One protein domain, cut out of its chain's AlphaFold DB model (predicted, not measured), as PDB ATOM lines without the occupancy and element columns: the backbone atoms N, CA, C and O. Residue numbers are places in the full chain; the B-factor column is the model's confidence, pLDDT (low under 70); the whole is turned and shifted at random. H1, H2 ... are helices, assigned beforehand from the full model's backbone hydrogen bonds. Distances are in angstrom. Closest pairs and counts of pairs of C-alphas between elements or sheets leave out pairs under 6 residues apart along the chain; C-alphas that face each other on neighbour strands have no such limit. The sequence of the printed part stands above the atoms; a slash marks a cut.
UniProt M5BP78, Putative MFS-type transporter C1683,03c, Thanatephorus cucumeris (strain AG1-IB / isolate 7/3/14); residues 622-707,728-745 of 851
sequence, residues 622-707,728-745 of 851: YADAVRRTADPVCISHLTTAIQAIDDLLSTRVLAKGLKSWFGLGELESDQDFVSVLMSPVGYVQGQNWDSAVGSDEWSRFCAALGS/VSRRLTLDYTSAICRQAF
ATOM      1  N   TYR A 622      94.035 -14.152 -23.049       89.69
ATOM      2  CA  TYR A 622      94.536 -15.026 -24.117       89.69
ATOM      3  C   TYR A 622      95.988 -14.704 -24.492       89.69
ATOM      4  O   TYR A 622      96.870 -15.561 -24.494       89.69
ATOM      5  N   ALA A 623      96.259 -13.430 -24.791       90.00
ATOM      6  CA  ALA A 623      97.595 -12.990 -25.172       90.00
ATOM      7  C   ALA A 623      98.560 -13.031 -23.979       90.00
ATOM      8  O   ALA A 623      99.758 -13.266 -24.155       90.00
ATOM      9  N   ASP A 624      98.064 -12.808 -22.762       88.44
ATOM     10  CA  ASP A 624      98.889 -12.911 -21.561       88.44
ATOM     11  C   ASP A 624      99.267 -14.360 -21.230       88.44
ATOM     12  O   ASP A 624     100.398 -14.601 -20.806       88.44
ATOM     13  N   ALA A 625      98.374 -15.322 -21.476       89.12
ATOM     14  CA  ALA A 625      98.663 -16.746 -21.354       89.12
ATOM     15  C   ALA A 625      99.811 -17.137 -22.292       89.12
ATOM     16  O   ALA A 625     100.844 -17.599 -21.808       89.12
ATOM     17  N   VAL A 626      99.717 -16.791 -23.584       91.25
ATOM     18  CA  VAL A 626     100.808 -16.996 -24.559       91.25
ATOM     19  C   VAL A 626     102.118 -16.359 -24.089       91.25
ATOM     20  O   VAL A 626     103.180 -16.975 -24.158       91.25
ATOM     21  N   ARG A 627     102.066 -15.122 -23.579       90.69
ATOM     22  CA  ARG A 627     103.251 -14.409 -23.077       90.69
ATOM     23  C   ARG A 627     103.926 -15.136 -21.907       90.69
ATOM     24  O   ARG A 627     105.125 -14.953 -21.701       90.69
ATOM     25  N   ARG A 628     103.173 -15.882 -21.097       88.25
ATOM     26  CA  ARG A 628     103.689 -16.588 -19.915       88.25
ATOM     27  C   ARG A 628     104.192 -17.993 -20.231       88.25
ATOM     28  O   ARG A 628     105.127 -18.421 -19.560       88.25
ATOM     29  N   THR A 629     103.574 -18.688 -21.184       87.75
ATOM     30  CA  THR A 629     103.822 -20.118 -21.436       87.75
ATOM     31  C   THR A 629     104.768 -20.370 -22.609       87.75
ATOM     32  O   THR A 629     105.554 -21.309 -22.558       87.75
ATOM     33  N   ALA A 630     104.763 -19.518 -23.640       87.69
ATOM     34  CA  ALA A 630     105.611 -19.712 -24.814       87.69
ATOM     35  C   ALA A 630     107.103 -19.416 -24.550       87.69
ATOM     36  O   ALA A 630     107.485 -18.838 -23.530       87.69
ATOM     37  N   ASP A 631     107.959 -19.777 -25.517       87.31
ATOM     38  CA  ASP A 631     109.418 -19.632 -25.431       87.31
ATOM     39  C   ASP A 631     109.859 -18.219 -24.965       87.31
ATOM     40  O   ASP A 631     109.578 -17.222 -25.647       87.31
ATOM     41  N   PRO A 632     110.589 -18.102 -23.836       87.06
ATOM     42  CA  PRO A 632     110.950 -16.806 -23.260       87.06
ATOM     43  C   PRO A 632     111.800 -15.913 -24.173       87.06
ATOM     44  O   PRO A 632     111.716 -14.684 -24.078       87.06
ATOM     45  N   VAL A 633     112.624 -16.495 -25.054       86.44
ATOM     46  CA  VAL A 633     113.463 -15.737 -25.994       86.44
ATOM     47  C   VAL A 633     112.586 -15.128 -27.081       86.44
ATOM     48  O   VAL A 633     112.670 -13.925 -27.341       86.44
ATOM     49  N   CYS A 634     111.686 -15.924 -27.658       88.25
ATOM     50  CA  CYS A 634     110.714 -15.452 -28.636       88.25
ATOM     51  C   CYS A 634     109.815 -14.350 -28.057       88.25
ATOM     52  O   CYS A 634     109.671 -13.286 -28.665       88.25
ATOM     53  N   ILE A 635     109.277 -14.548 -26.849       89.94
ATOM     54  CA  ILE A 635     108.426 -13.558 -26.175       89.94
ATOM     55  C   ILE A 635     109.182 -12.258 -25.881       89.94
ATOM     56  O   ILE A 635     108.618 -11.171 -26.044       89.94
ATOM     57  N   SER A 636     110.458 -12.331 -25.496       86.50
ATOM     58  CA  SER A 636     111.300 -11.147 -25.290       86.50
ATOM     59  C   SER A 636     111.472 -10.334 -26.579       86.50
ATOM     60  O   SER A 636     111.277  -9.110 -26.585       86.50
ATOM     61  N   HIS A 637     111.758 -11.007 -27.699       87.00
ATOM     62  CA  HIS A 637     111.861 -10.365 -29.012       87.00
ATOM     63  C   HIS A 637     110.530  -9.754 -29.451       87.00
ATOM     64  O   HIS A 637     110.499  -8.601 -29.882       87.00
ATOM     65  N   LEU A 638     109.427 -10.486 -29.285       89.19
ATOM     66  CA  LEU A 638     108.093 -10.025 -29.656       89.19
ATOM     67  C   LEU A 638     107.667  -8.802 -28.833       89.19
ATOM     68  O   LEU A 638     107.235  -7.802 -29.400       89.19
ATOM     69  N   THR A 639     107.867  -8.835 -27.515       88.75
ATOM     70  CA  THR A 639     107.566  -7.705 -26.619       88.75
ATOM     71  C   THR A 639     108.357  -6.458 -27.020       88.75
ATOM     72  O   THR A 639     107.810  -5.357 -27.086       88.75
ATOM     73  N   THR A 640     109.647  -6.626 -27.327       85.94
ATOM     74  CA  THR A 640     110.519  -5.523 -27.756       85.94
ATOM     75  C   THR A 640     110.075  -4.955 -29.104       85.94
ATOM     76  O   THR A 640     109.991  -3.737 -29.266       85.94
ATOM     77  N   ALA A 641     109.741  -5.824 -30.061       87.56
ATOM     78  CA  ALA A 641     109.273  -5.423 -31.380       87.56
ATOM     79  C   ALA A 641     107.950  -4.649 -31.305       87.56
ATOM     80  O   ALA A 641     107.834  -3.582 -31.903       87.56
ATOM     81  N   ILE A 642     106.973  -5.143 -30.540       89.75
ATOM     82  CA  ILE A 642     105.668  -4.490 -30.374       89.75
ATOM     83  C   ILE A 642     105.812  -3.129 -29.696       89.75
ATOM     84  O   ILE A 642     105.219  -2.158 -30.163       89.75
ATOM     85  N   GLN A 643     106.648  -3.023 -28.661       86.44
ATOM     86  CA  GLN A 643     106.913  -1.740 -28.013       86.44
ATOM     87  C   GLN A 643     107.532  -0.730 -28.991       86.44
ATOM     88  O   GLN A 643     107.050   0.396 -29.099       86.44
ATOM     89  N   ALA A 644     108.543  -1.142 -29.763       86.06
ATOM     90  CA  ALA A 644     109.166  -0.281 -30.765       86.06
ATOM     91  C   ALA A 644     108.175   0.149 -31.860       86.06
ATOM     92  O   ALA A 644     108.195   1.297 -32.305       86.06
ATOM     93  N   ILE A 645     107.293  -0.756 -32.288       89.88
ATOM     94  CA  ILE A 645     106.240  -0.465 -33.264       89.88
ATOM     95  C   ILE A 645     105.258   0.571 -32.710       89.88
ATOM     96  O   ILE A 645     104.989   1.558 -33.394       89.88
ATOM     97  N   ASP A 646     104.777   0.409 -31.477       88.88
ATOM     98  CA  ASP A 646     103.851   1.354 -30.837       88.88
ATOM     99  C   ASP A 646     104.465   2.760 -30.692       88.88
ATOM    100  O   ASP A 646     103.804   3.773 -30.965       88.88
ATOM    101  N   ASP A 647     105.748   2.833 -30.330       85.94
ATOM    102  CA  ASP A 647     106.483   4.095 -30.201       85.94
ATOM    103  C   ASP A 647     106.667   4.782 -31.567       85.94
ATOM    104  O   ASP A 647     106.418   5.983 -31.716       85.94
ATOM    105  N   LEU A 648     107.025   4.020 -32.605       86.69
ATOM    106  CA  LEU A 648     107.193   4.534 -33.967       86.69
ATOM    107  C   LEU A 648     105.870   4.981 -34.603       86.69
ATOM    108  O   LEU A 648     105.837   6.016 -35.277       86.69
ATOM    109  N   LEU A 649     104.775   4.253 -34.372       88.56
ATOM    110  CA  LEU A 649     103.436   4.630 -34.843       88.56
ATOM    111  C   LEU A 649     102.943   5.930 -34.197       88.56
ATOM    112  O   LEU A 649     102.182   6.677 -34.806       88.56
ATOM    113  N   SER A 650     103.437   6.264 -33.005       85.25
ATOM    114  CA  SER A 650     103.115   7.532 -32.341       85.25
ATOM    115  C   SER A 650     103.671   8.761 -33.075       85.25
ATOM    116  O   SER A 650     103.215   9.879 -32.836       85.25
ATOM    117  N   THR A 651     104.587   8.570 -34.033       83.56
ATOM    118  CA  THR A 651     105.104   9.629 -34.908       83.56
ATOM    119  C   THR A 651     104.589   9.456 -36.338       83.56
ATOM    120  O   THR A 651     105.075   8.616 -37.093       83.56
ATOM    121  N   ARG A 652     103.667  10.328 -36.775       74.06
ATOM    122  CA  ARG A 652     102.993  10.240 -38.092       74.06
ATOM    123  C   ARG A 652     103.942  10.112 -39.294       74.06
ATOM    124  O   ARG A 652     103.614   9.438 -40.267       74.06
ATOM    125  N   VAL A 653     105.113  10.751 -39.239       76.00
ATOM    126  CA  VAL A 653     106.128  10.695 -40.312       76.00
ATOM    127  C   VAL A 653     106.795   9.316 -40.387       76.00
ATOM    128  O   VAL A 653     107.048   8.814 -41.481       76.00
ATOM    129  N   LEU A 654     107.048   8.686 -39.236       80.31
ATOM    130  CA  LEU A 654     107.705   7.381 -39.141       80.31
ATOM    131  C   LEU A 654     106.723   6.225 -39.361       80.31
ATOM    132  O   LEU A 654     107.112   5.209 -39.935       80.31
ATOM    133  N   ALA A 655     105.447   6.404 -39.006       83.12
ATOM    134  CA  ALA A 655     104.398   5.397 -39.160       83.12
ATOM    135  C   ALA A 655     104.294   4.858 -40.600       83.12
ATOM    136  O   ALA A 655     104.273   3.647 -40.815       83.12
ATOM    137  N   LYS A 656     104.314   5.736 -41.614       83.56
ATOM    138  CA  LYS A 656     104.252   5.313 -43.027       83.56
ATOM    139  C   LYS A 656     105.487   4.516 -43.460       83.56
ATOM    140  O   LYS A 656     105.366   3.533 -44.195       83.56
ATOM    141  N   GLY A 657     106.672   4.936 -43.014       84.31
ATOM    142  CA  GLY A 657     107.926   4.226 -43.273       84.31
ATOM    143  C   GLY A 657     107.927   2.833 -42.645       84.31
ATOM    144  O   GLY A 657     108.181   1.854 -43.343       84.31
ATOM    145  N   LEU A 658     107.530   2.741 -41.372       85.69
ATOM    146  CA  LEU A 658     107.394   1.483 -40.637       85.69
ATOM    147  C   LEU A 658     106.438   0.521 -41.344       85.69
ATOM    148  O   LEU A 658     106.823  -0.592 -41.688       85.69
ATOM    149  N   LYS A 659     105.212   0.963 -41.646       87.88
ATOM    150  CA  LYS A 659     104.227   0.151 -42.375       87.88
ATOM    151  C   LYS A 659     104.778  -0.343 -43.717       87.88
ATOM    152  O   LYS A 659     104.522  -1.478 -44.118       87.88
ATOM    153  N   SER A 660     105.568   0.482 -44.407       83.81
ATOM    154  CA  SER A 660     106.181   0.117 -45.692       83.81
ATOM    155  C   SER A 660     107.202  -1.016 -45.565       83.81
ATOM    156  O   SER A 660     107.266  -1.849 -46.468       83.81
ATOM    157  N   TRP A 661     107.944  -1.108 -44.453       80.81
ATOM    158  CA  TRP A 661     108.876  -2.218 -44.195       80.81
ATOM    159  C   TRP A 661     108.167  -3.572 -44.109       80.81
ATOM    160  O   TRP A 661     108.683  -4.567 -44.606       80.81
ATOM    161  N   PHE A 662     106.942  -3.592 -43.585       81.19
ATOM    162  CA  PHE A 662     106.086  -4.780 -43.542       81.19
ATOM    163  C   PHE A 662     105.294  -5.012 -44.847       81.19
ATOM    164  O   PHE A 662     104.422  -5.879 -44.910       81.19
ATOM    165  N   GLY A 663     105.542  -4.230 -45.907       84.69
ATOM    166  CA  GLY A 663     104.786  -4.309 -47.167       84.69
ATOM    167  C   GLY A 663     103.340  -3.795 -47.070       84.69
ATOM    168  O   GLY A 663     102.501  -4.118 -47.923       84.69
ATOM    169  N   LEU A 664     103.055  -3.000 -46.033       88.06
ATOM    170  CA  LEU A 664     101.744  -2.479 -45.632       88.06
ATOM    171  C   LEU A 664     101.679  -0.937 -45.642       88.06
ATOM    172  O   LEU A 664     100.785  -0.355 -45.043       88.06
ATOM    173  N   GLY A 665     102.603  -0.265 -46.340       82.25
ATOM    174  CA  GLY A 665     102.766   1.201 -46.339       82.25
ATOM    175  C   GLY A 665     101.558   2.032 -46.787       82.25
ATOM    176  O   GLY A 665     101.510   3.228 -46.508       82.25
ATOM    177  N   GLU A 666     100.594   1.402 -47.459       83.94
ATOM    178  CA  GLU A 666      99.348   2.033 -47.909       83.94
ATOM    179  C   GLU A 666      98.223   1.962 -46.859       83.94
ATOM    180  O   GLU A 666      97.193   2.601 -47.044       83.94
ATOM    181  N   LEU A 667      98.390   1.220 -45.753       82.75
ATOM    182  CA  LEU A 667      97.396   1.205 -44.677       82.75
ATOM    183  C   LEU A 667      97.338   2.574 -43.986       82.75
ATOM    184  O   LEU A 667      98.303   3.012 -43.352       82.75
ATOM    185  N   GLU A 668      96.182   3.229 -44.076       85.19
ATOM    186  CA  GLU A 668      95.940   4.519 -43.427       85.19
ATOM    187  C   GLU A 668      95.779   4.357 -41.913       85.19
ATOM    188  O   GLU A 668      96.461   5.033 -41.141       85.19
ATOM    189  N   SER A 669      94.948   3.403 -41.492       87.44
ATOM    190  CA  SER A 669      94.709   3.077 -40.088       87.44
ATOM    191  C   SER A 669      95.935   2.401 -39.471       87.44
ATOM    192  O   SER A 669      96.534   1.482 -40.038       87.44
ATOM    193  N   ASP A 670      96.372   2.901 -38.317       90.06
ATOM    194  CA  ASP A 670      97.408   2.241 -37.514       90.06
ATOM    195  C   ASP A 670      96.862   0.960 -36.876       90.06
ATOM    196  O   ASP A 670      97.609  -0.005 -36.735       90.06
ATOM    197  N   GLN A 671      95.561   0.924 -36.569       89.25
ATOM    198  CA  GLN A 671      94.885  -0.233 -35.981       89.25
ATOM    199  C   GLN A 671      94.822  -1.408 -36.969       89.25
ATOM    200  O   GLN A 671      95.120  -2.532 -36.581       89.25
ATOM    201  N   ASP A 672      94.580  -1.140 -38.258       90.00
ATOM    202  CA  ASP A 672      94.612  -2.154 -39.328       90.00
ATOM    203  C   ASP A 672      96.004  -2.761 -39.486       90.00
ATOM    204  O   ASP A 672      96.167  -3.949 -39.763       90.00
ATOM    205  N   PHE A 673      97.035  -1.927 -39.336       92.31
ATOM    206  CA  PHE A 673      98.410  -2.388 -39.416       92.31
ATOM    207  C   PHE A 673      98.734  -3.318 -38.250       92.31
ATOM    208  O   PHE A 673      99.200  -4.434 -38.476       92.31
ATOM    209  N   VAL A 674      98.447  -2.894 -37.018       89.75
ATOM    210  CA  VAL A 674      98.772  -3.701 -35.839       89.75
ATOM    211  C   VAL A 674      97.858  -4.915 -35.663       89.75
ATOM    212  O   VAL A 674      98.298  -5.902 -35.082       89.75
ATOM    213  N   SER A 675      96.642  -4.919 -36.224       88.88
ATOM    214  CA  SER A 675      95.772  -6.105 -36.198       88.88
ATOM    215  C   SER A 675      96.346  -7.254 -37.020       88.88
ATOM    216  O   SER A 675      96.221  -8.409 -36.631       88.88
ATOM    217  N   VAL A 676      97.029  -6.953 -38.130       88.31
ATOM    218  CA  VAL A 676      97.740  -7.971 -38.924       88.31
ATOM    219  C   VAL A 676      98.937  -8.536 -38.154       88.31
ATOM    220  O   VAL A 676      99.259  -9.712 -38.291       88.31
ATOM    221  N   LEU A 677      99.595  -7.716 -37.331       87.62
ATOM    222  CA  LEU A 677     100.736  -8.157 -36.526       87.62
ATOM    223  C   LEU A 677     100.337  -9.079 -35.367       87.62
ATOM    224  O   LEU A 677     101.193  -9.788 -34.852       87.62
ATOM    225  N   MET A 678      99.060  -9.085 -34.971       85.44
ATOM    226  CA  MET A 678      98.544  -9.970 -33.924       85.44
ATOM    227  C   MET A 678      98.369 -11.419 -34.405       85.44
ATOM    228  O   MET A 678      98.443 -12.330 -33.586       85.44
ATOM    229  N   SER A 679      98.170 -11.658 -35.709       85.44
ATOM    230  CA  SER A 679      97.837 -12.990 -36.245       85.44
ATOM    231  C   SER A 679      98.763 -14.126 -35.781       85.44
ATOM    232  O   SER A 679      98.231 -15.174 -35.422       85.44
ATOM    233  N   PRO A 680     100.102 -13.953 -35.701       87.38
ATOM    234  CA  PRO A 680     100.987 -15.025 -35.257       87.38
ATOM    235  C   PRO A 680     100.757 -15.506 -33.823       87.38
ATOM    236  O   PRO A 680     101.024 -16.666 -33.538       87.38
ATOM    237  N   VAL A 681     100.235 -14.656 -32.929       88.12
ATOM    238  CA  VAL A 681      99.932 -15.040 -31.536       88.12
ATOM    239  C   VAL A 681      98.896 -16.167 -31.493       88.12
ATOM    240  O   VAL A 681      98.991 -17.051 -30.649       88.12
ATOM    241  N   GLY A 682      97.956 -16.187 -32.443       86.56
ATOM    242  CA  GLY A 682      96.952 -17.245 -32.549       86.56
ATOM    243  C   GLY A 682      97.514 -18.602 -32.981       86.56
ATOM    244  O   GLY A 682      96.866 -19.616 -32.754       86.56
ATOM    245  N   TYR A 683      98.718 -18.669 -33.563       90.06
ATOM    246  CA  TYR A 683      99.308 -19.943 -34.003       90.06
ATOM    247  C   TYR A 683      99.694 -20.863 -32.844       90.06
ATOM    248  O   TYR A 683      99.827 -22.066 -33.054       90.06
ATOM    249  N   VAL A 684      99.838 -20.321 -31.630       88.31
ATOM    250  CA  VAL A 684     100.139 -21.104 -30.425       88.31
ATOM    251  C   VAL A 684      99.065 -22.155 -30.176       88.31
ATOM    252  O   VAL A 684      99.397 -23.310 -29.942       88.31
ATOM    253  N   GLN A 685      97.783 -21.806 -30.330       89.81
ATOM    254  CA  GLN A 685      96.695 -22.761 -30.089       89.81
ATOM    255  C   GLN A 685      96.725 -23.962 -31.051       89.81
ATOM    256  O   GLN A 685      96.187 -25.013 -30.734       89.81
ATOM    257  N   GLY A 686      97.329 -23.802 -32.236       87.50
ATOM    258  CA  GLY A 686      97.430 -24.853 -33.253       87.50
ATOM    259  C   GLY A 686      98.589 -25.826 -33.025       87.50
ATOM    260  O   GLY A 686      98.771 -26.748 -33.820       87.50
ATOM    261  N   GLN A 687      99.400 -25.624 -31.985       88.25
ATOM    262  CA  GLN A 687     100.467 -26.552 -31.637       88.25
ATOM    263  C   GLN A 687      99.873 -27.855 -31.103       88.25
ATOM    264  O   GLN A 687      98.973 -27.851 -30.264       88.25
ATOM    265  N   ASN A 688     100.404 -28.982 -31.569       90.44
ATOM    266  CA  ASN A 688      99.986 -30.310 -31.137       90.44
ATOM    267  C   ASN A 688     101.206 -31.208 -30.932       90.44
ATOM    268  O   ASN A 688     102.243 -31.010 -31.570       90.44
ATOM    269  N   TRP A 689     101.075 -32.185 -30.038       89.69
ATOM    270  CA  TRP A 689     102.098 -33.198 -29.810       89.69
ATOM    271  C   TRP A 689     102.226 -34.168 -30.996       89.69
ATOM    272  O   TRP A 689     103.321 -34.668 -31.251       89.69
ATOM    273  N   ASP A 690     101.140 -34.408 -31.741       85.75
ATOM    274  CA  ASP A 690     101.158 -35.155 -32.998       85.75
ATOM    275  C   ASP A 690     101.476 -34.199 -34.156       85.75
ATOM    276  O   ASP A 690     100.684 -33.332 -34.536       85.75
ATOM    277  N   SER A 691     102.657 -34.371 -34.749       82.62
ATOM    278  CA  SER A 691     103.125 -33.552 -35.869       82.62
ATOM    279  C   SER A 691     102.320 -33.753 -37.157       82.62
ATOM    280  O   SER A 691     102.426 -32.928 -38.062       82.62
ATOM    281  N   ALA A 692     101.509 -34.811 -37.255       79.56
ATOM    282  CA  ALA A 692     100.619 -35.041 -38.388       79.56
ATOM    283  C   ALA A 692      99.355 -34.169 -38.365       79.56
ATOM    284  O   ALA A 692      98.671 -34.083 -39.384       79.56
ATOM    285  N   VAL A 693      99.030 -33.559 -37.222       80.25
ATOM    286  CA  VAL A 693      97.865 -32.671 -37.060       80.25
ATOM    287  C   VAL A 693      98.233 -31.301 -36.477       80.25
ATOM    288  O   VAL A 693      97.456 -30.358 -36.602       80.25
ATOM    289  N   GLY A 694      99.411 -31.162 -35.862       80.62
ATOM    290  CA  GLY A 694      99.902 -29.910 -35.284       80.62
ATOM    291  C   GLY A 694     100.506 -28.936 -36.298       80.62
ATOM    292  O   GLY A 694     101.106 -29.331 -37.294       80.62
ATOM    293  N   SER A 695     100.399 -27.637 -36.012       83.69
ATOM    294  CA  SER A 695     101.018 -26.563 -36.798       83.69
ATOM    295  C   SER A 695     102.410 -26.189 -36.273       83.69
ATOM    296  O   SER A 695     102.619 -26.018 -35.072       83.69
ATOM    297  N   ASP A 696     103.363 -25.990 -37.188       86.69
ATOM    298  CA  ASP A 696     104.716 -25.496 -36.898       86.69
ATOM    299  C   ASP A 696     104.865 -23.972 -37.112       86.69
ATOM    300  O   ASP A 696     105.970 -23.427 -37.013       86.69
ATOM    301  N   GLU A 697     103.771 -23.264 -37.414       87.19
ATOM    302  CA  GLU A 697     103.791 -21.841 -37.781       87.19
ATOM    303  C   GLU A 697     104.325 -20.942 -36.666       87.19
ATOM    304  O   GLU A 697     105.105 -20.028 -36.943       87.19
ATOM    305  N   TRP A 698     103.971 -21.224 -35.409       89.19
ATOM    306  CA  TRP A 698     104.505 -20.501 -34.254       89.19
ATOM    307  C   TRP A 698     106.025 -20.666 -34.138       89.19
ATOM    308  O   TRP A 698     106.760 -19.684 -34.023       89.19
ATOM    309  N   SER A 699     106.518 -21.899 -34.268       87.00
ATOM    310  CA  SER A 699     107.951 -22.206 -34.221       87.00
ATOM    311  C   SER A 699     108.713 -21.518 -35.357       87.00
ATOM    312  O   SER A 699     109.766 -20.920 -35.127       87.00
ATOM    313  N   ARG A 700     108.164 -21.530 -36.580       86.75
ATOM    314  CA  ARG A 700     108.735 -20.811 -37.731       86.75
ATOM    315  C   ARG A 700     108.731 -19.298 -37.523       86.75
ATOM    316  O   ARG A 700     109.711 -18.642 -37.872       86.75
ATOM    317  N   PHE A 701     107.669 -18.747 -36.943       88.31
ATOM    318  CA  PHE A 701     107.581 -17.329 -36.602       88.31
ATOM    319  C   PHE A 701     108.643 -16.928 -35.571       88.31
ATOM    320  O   PHE A 701     109.400 -15.986 -35.808       88.31
ATOM    321  N   CYS A 702     108.778 -17.683 -34.482       87.00
ATOM    322  CA  CYS A 702     109.811 -17.454 -33.474       87.00
ATOM    323  C   CYS A 702     111.228 -17.592 -34.048       87.00
ATOM    324  O   CYS A 702     112.093 -16.753 -33.782       87.00
ATOM    325  N   ALA A 703     111.467 -18.588 -34.907       84.50
ATOM    326  CA  ALA A 703     112.739 -18.737 -35.608       84.50
ATOM    327  C   ALA A 703     113.017 -17.563 -36.564       84.50
ATOM    328  O   ALA A 703     114.154 -17.108 -36.662       84.50
ATOM    329  N   ALA A 704     112.003 -17.026 -37.248       83.62
ATOM    330  CA  ALA A 704     112.143 -15.845 -38.102       83.62
ATOM    331  C   ALA A 704     112.468 -14.581 -37.288       83.62
ATOM    332  O   ALA A 704     113.347 -13.813 -37.675       83.62
ATOM    333  N   LEU A 705     111.822 -14.403 -36.131       80.31
ATOM    334  CA  LEU A 705     112.148 -13.331 -35.188       80.31
ATOM    335  C   LEU A 705     113.583 -13.446 -34.648       80.31
ATOM    336  O   LEU A 705     114.212 -12.422 -34.398       80.31
ATOM    337  N   GLY A 706     114.109 -14.665 -34.480       68.81
ATOM    338  CA  GLY A 706     115.475 -14.915 -34.000       68.81
ATOM    339  C   GLY A 706     116.574 -14.961 -35.077       68.81
ATOM    340  O   GLY A 706     117.732 -14.699 -34.766       68.81
ATOM    341  N   SER A 707     116.248 -15.288 -36.333       57.44
ATOM    342  CA  SER A 707     117.215 -15.489 -37.437       57.44
ATOM    343  C   SER A 707     117.591 -14.214 -38.194       57.44
ATOM    344  O   SER A 707     118.533 -14.222 -38.992       57.44
ATOM    345  N   VAL A 728     100.935  -7.833 -27.801       88.88
ATOM    346  CA  VAL A 728      99.954  -7.245 -28.708       88.88
ATOM    347  C   VAL A 728     100.027  -5.726 -28.554       88.88
ATOM    348  O   VAL A 728     100.277  -5.213 -27.456       88.88
ATOM    349  N   SER A 729      99.865  -5.010 -29.667       89.88
ATOM    350  CA  SER A 729      99.900  -3.545 -29.698       89.88
ATOM    351  C   SER A 729      98.766  -2.942 -28.877       89.88
ATOM    352  O   SER A 729      97.608  -3.341 -29.012       89.88
ATOM    353  N   ARG A 730      99.073  -1.889 -28.110       86.44
ATOM    354  CA  ARG A 730      98.073  -1.143 -27.322       86.44
ATOM    355  C   ARG A 730      97.151  -0.274 -28.179       86.44
ATOM    356  O   ARG A 730      96.220   0.337 -27.665       86.44
ATOM    357  N   ARG A 731      97.421  -0.179 -29.483       86.94
ATOM    358  CA  ARG A 731      96.572   0.532 -30.446       86.94
ATOM    359  C   ARG A 731      95.318  -0.268 -30.798       86.94
ATOM    360  O   ARG A 731      94.360   0.332 -31.280       86.94
ATOM    361  N   LEU A 732      95.306  -1.584 -30.576       87.00
ATOM    362  CA  LEU A 732      94.094  -2.389 -30.718       87.00
ATOM    363  C   LEU A 732      93.160  -2.096 -29.548       87.00
ATOM    364  O   LEU A 732      93.495  -2.344 -28.395       87.00
ATOM    365  N   THR A 733      91.999  -1.530 -29.864       86.12
ATOM    366  CA  THR A 733      90.958  -1.206 -28.890       86.12
ATOM    367  C   THR A 733      89.753  -2.108 -29.097       86.12
ATOM    368  O   THR A 733      89.512  -2.587 -30.206       86.12
ATOM    369  N   LEU A 734      88.955  -2.277 -28.044       84.12
ATOM    370  CA  LEU A 734      87.706  -3.028 -28.107       84.12
ATOM    371  C   LEU A 734      86.734  -2.463 -29.161       84.12
ATOM    372  O   LEU A 734      86.090  -3.214 -29.890       84.12
ATOM    373  N   ASP A 735      86.664  -1.137 -29.302       84.94
ATOM    374  CA  ASP A 735      85.848  -0.489 -30.340       84.94
ATOM    375  C   ASP A 735      86.280  -0.883 -31.757       84.94
ATOM    376  O   ASP A 735      85.437  -1.058 -32.638       84.94
ATOM    377  N   TYR A 736      87.590  -1.031 -31.981       87.88
ATOM    378  CA  TYR A 736      88.135  -1.444 -33.269       87.88
ATOM    379  C   TYR A 736      87.858  -2.926 -33.539       87.88
ATOM    380  O   TYR A 736      87.348  -3.268 -34.606       87.88
ATOM    381  N   THR A 737      88.142  -3.809 -32.577       83.44
ATOM    382  CA  THR A 737      87.954  -5.258 -32.754       83.44
ATOM    383  C   THR A 737      86.480  -5.641 -32.885       83.44
ATOM    384  O   THR A 737      86.154  -6.531 -33.667       83.44
ATOM    385  N   SER A 738      85.572  -4.929 -32.211       82.06
ATOM    386  CA  SER A 738      84.117  -5.123 -32.328       82.06
ATOM    387  C   SER A 738      83.493  -4.469 -33.568       82.06
ATOM    388  O   SER A 738      82.375  -4.818 -33.960       82.06
ATOM    389  N   ALA A 739      84.189  -3.536 -34.233       84.88
ATOM    390  CA  ALA A 739      83.654  -2.833 -35.401       84.88
ATOM    391  C   ALA A 739      83.273  -3.792 -36.538       84.88
ATOM    392  O   ALA A 739      82.287  -3.544 -37.237       84.88
ATOM    393  N   ILE A 740      84.003  -4.903 -36.690       84.12
ATOM    394  CA  ILE A 740      83.743  -5.893 -37.737       84.12
ATOM    395  C   ILE A 740      82.349  -6.511 -37.619       84.12
ATOM    396  O   ILE A 740      81.710  -6.727 -38.641       84.12
ATOM    397  N   CYS A 741      81.825  -6.721 -36.408       82.12
ATOM    398  CA  CYS A 741      80.488  -7.285 -36.216       82.12
ATOM    399  C   CYS A 741      79.411  -6.367 -36.809       82.12
ATOM    400  O   CYS A 741      78.531  -6.830 -37.528       82.12
ATOM    401  N   ARG A 742      79.531  -5.052 -36.586       83.12
ATOM    402  CA  ARG A 742      78.605  -4.046 -37.135       83.12
ATOM    403  C   ARG A 742      78.740  -3.889 -38.650       83.12
ATOM    404  O   ARG A 742      77.756  -3.610 -39.328       83.12
ATOM    405  N   GLN A 743      79.952  -4.049 -39.178       87.81
ATOM    406  CA  GLN A 743      80.231  -3.917 -40.609       87.81
ATOM    407  C   GLN A 743      79.826  -5.164 -41.407       87.81
ATOM    408  O   GLN A 743      79.315  -5.037 -42.517       87.81
ATOM    409  N   ALA A 744      80.055  -6.355 -40.852       85.38
ATOM    410  CA  ALA A 744      79.774  -7.632 -41.500       85.38
ATOM    411  C   ALA A 744      78.299  -8.040 -41.390       85.38
ATOM    412  O   ALA A 744      77.784  -8.690 -42.298       85.38
ATOM    413  N   PHE A 745      77.613  -7.629 -40.319       87.88
ATOM    414  CA  PHE A 745      76.216  -7.977 -40.056       87.88
ATOM    415  C   PHE A 745      75.344  -6.719 -39.944       87.88
ATOM    416  O   PHE A 745      74.925  -6.346 -38.844       87.88
TER     417      PHE A 745
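AT A GLANCE: This is residues 622 to 707 and 728 to 745 of the 851 residues of the protein "Putative MFS-type transporter C1683,03c" of Thanatephorus cucumeris (strain AG1-IB / isolate 7/3/14) (UniProt M5BP78). Two long helices, H2 and H4, run side by side in opposite directions; H5 bridges them near one end and H3 folds back at the other. H1 packs on H4, and residues 738 to 745 stick out. The 104 printed residues hold six named helices, H1 to H6: all helix, only just compact, close to loose, radius of gyration of the C-alphas 15.2 A, spans 44 by 38 by 24 A.

IN THESE COORDINATES: H2 is residues 632 to 649, 25.5 A; H4 is 670 to 686, 27.4 A. H1, 622 to 629, begins at C-alpha (94.536, -15.026, -24.117). H3 is 652 to 661, H5 697 to 707. H6, 734 to 744, ends at C-alpha (79.774, -7.632, -41.500).

HOW THE PARTS SIT: H2 and H4 are close but not clearly touching, at a shallow tilt of 13 degrees; their closest C-alphas, Leu 649 and Asp 670, are 7.0 A apart. H5 touches H2, about perpendicular at 76 degrees. In H4, 4 of 13 O i to N i+4 pairs are within hydrogen-bond range, and 11 of 14 i+3 pairs.

THE WHOLE: Residues 708 to 727 are cut out, a gap of 21.0 A between C-alphas 707 and 728. Residues 706 to 707 have pLDDT under 70.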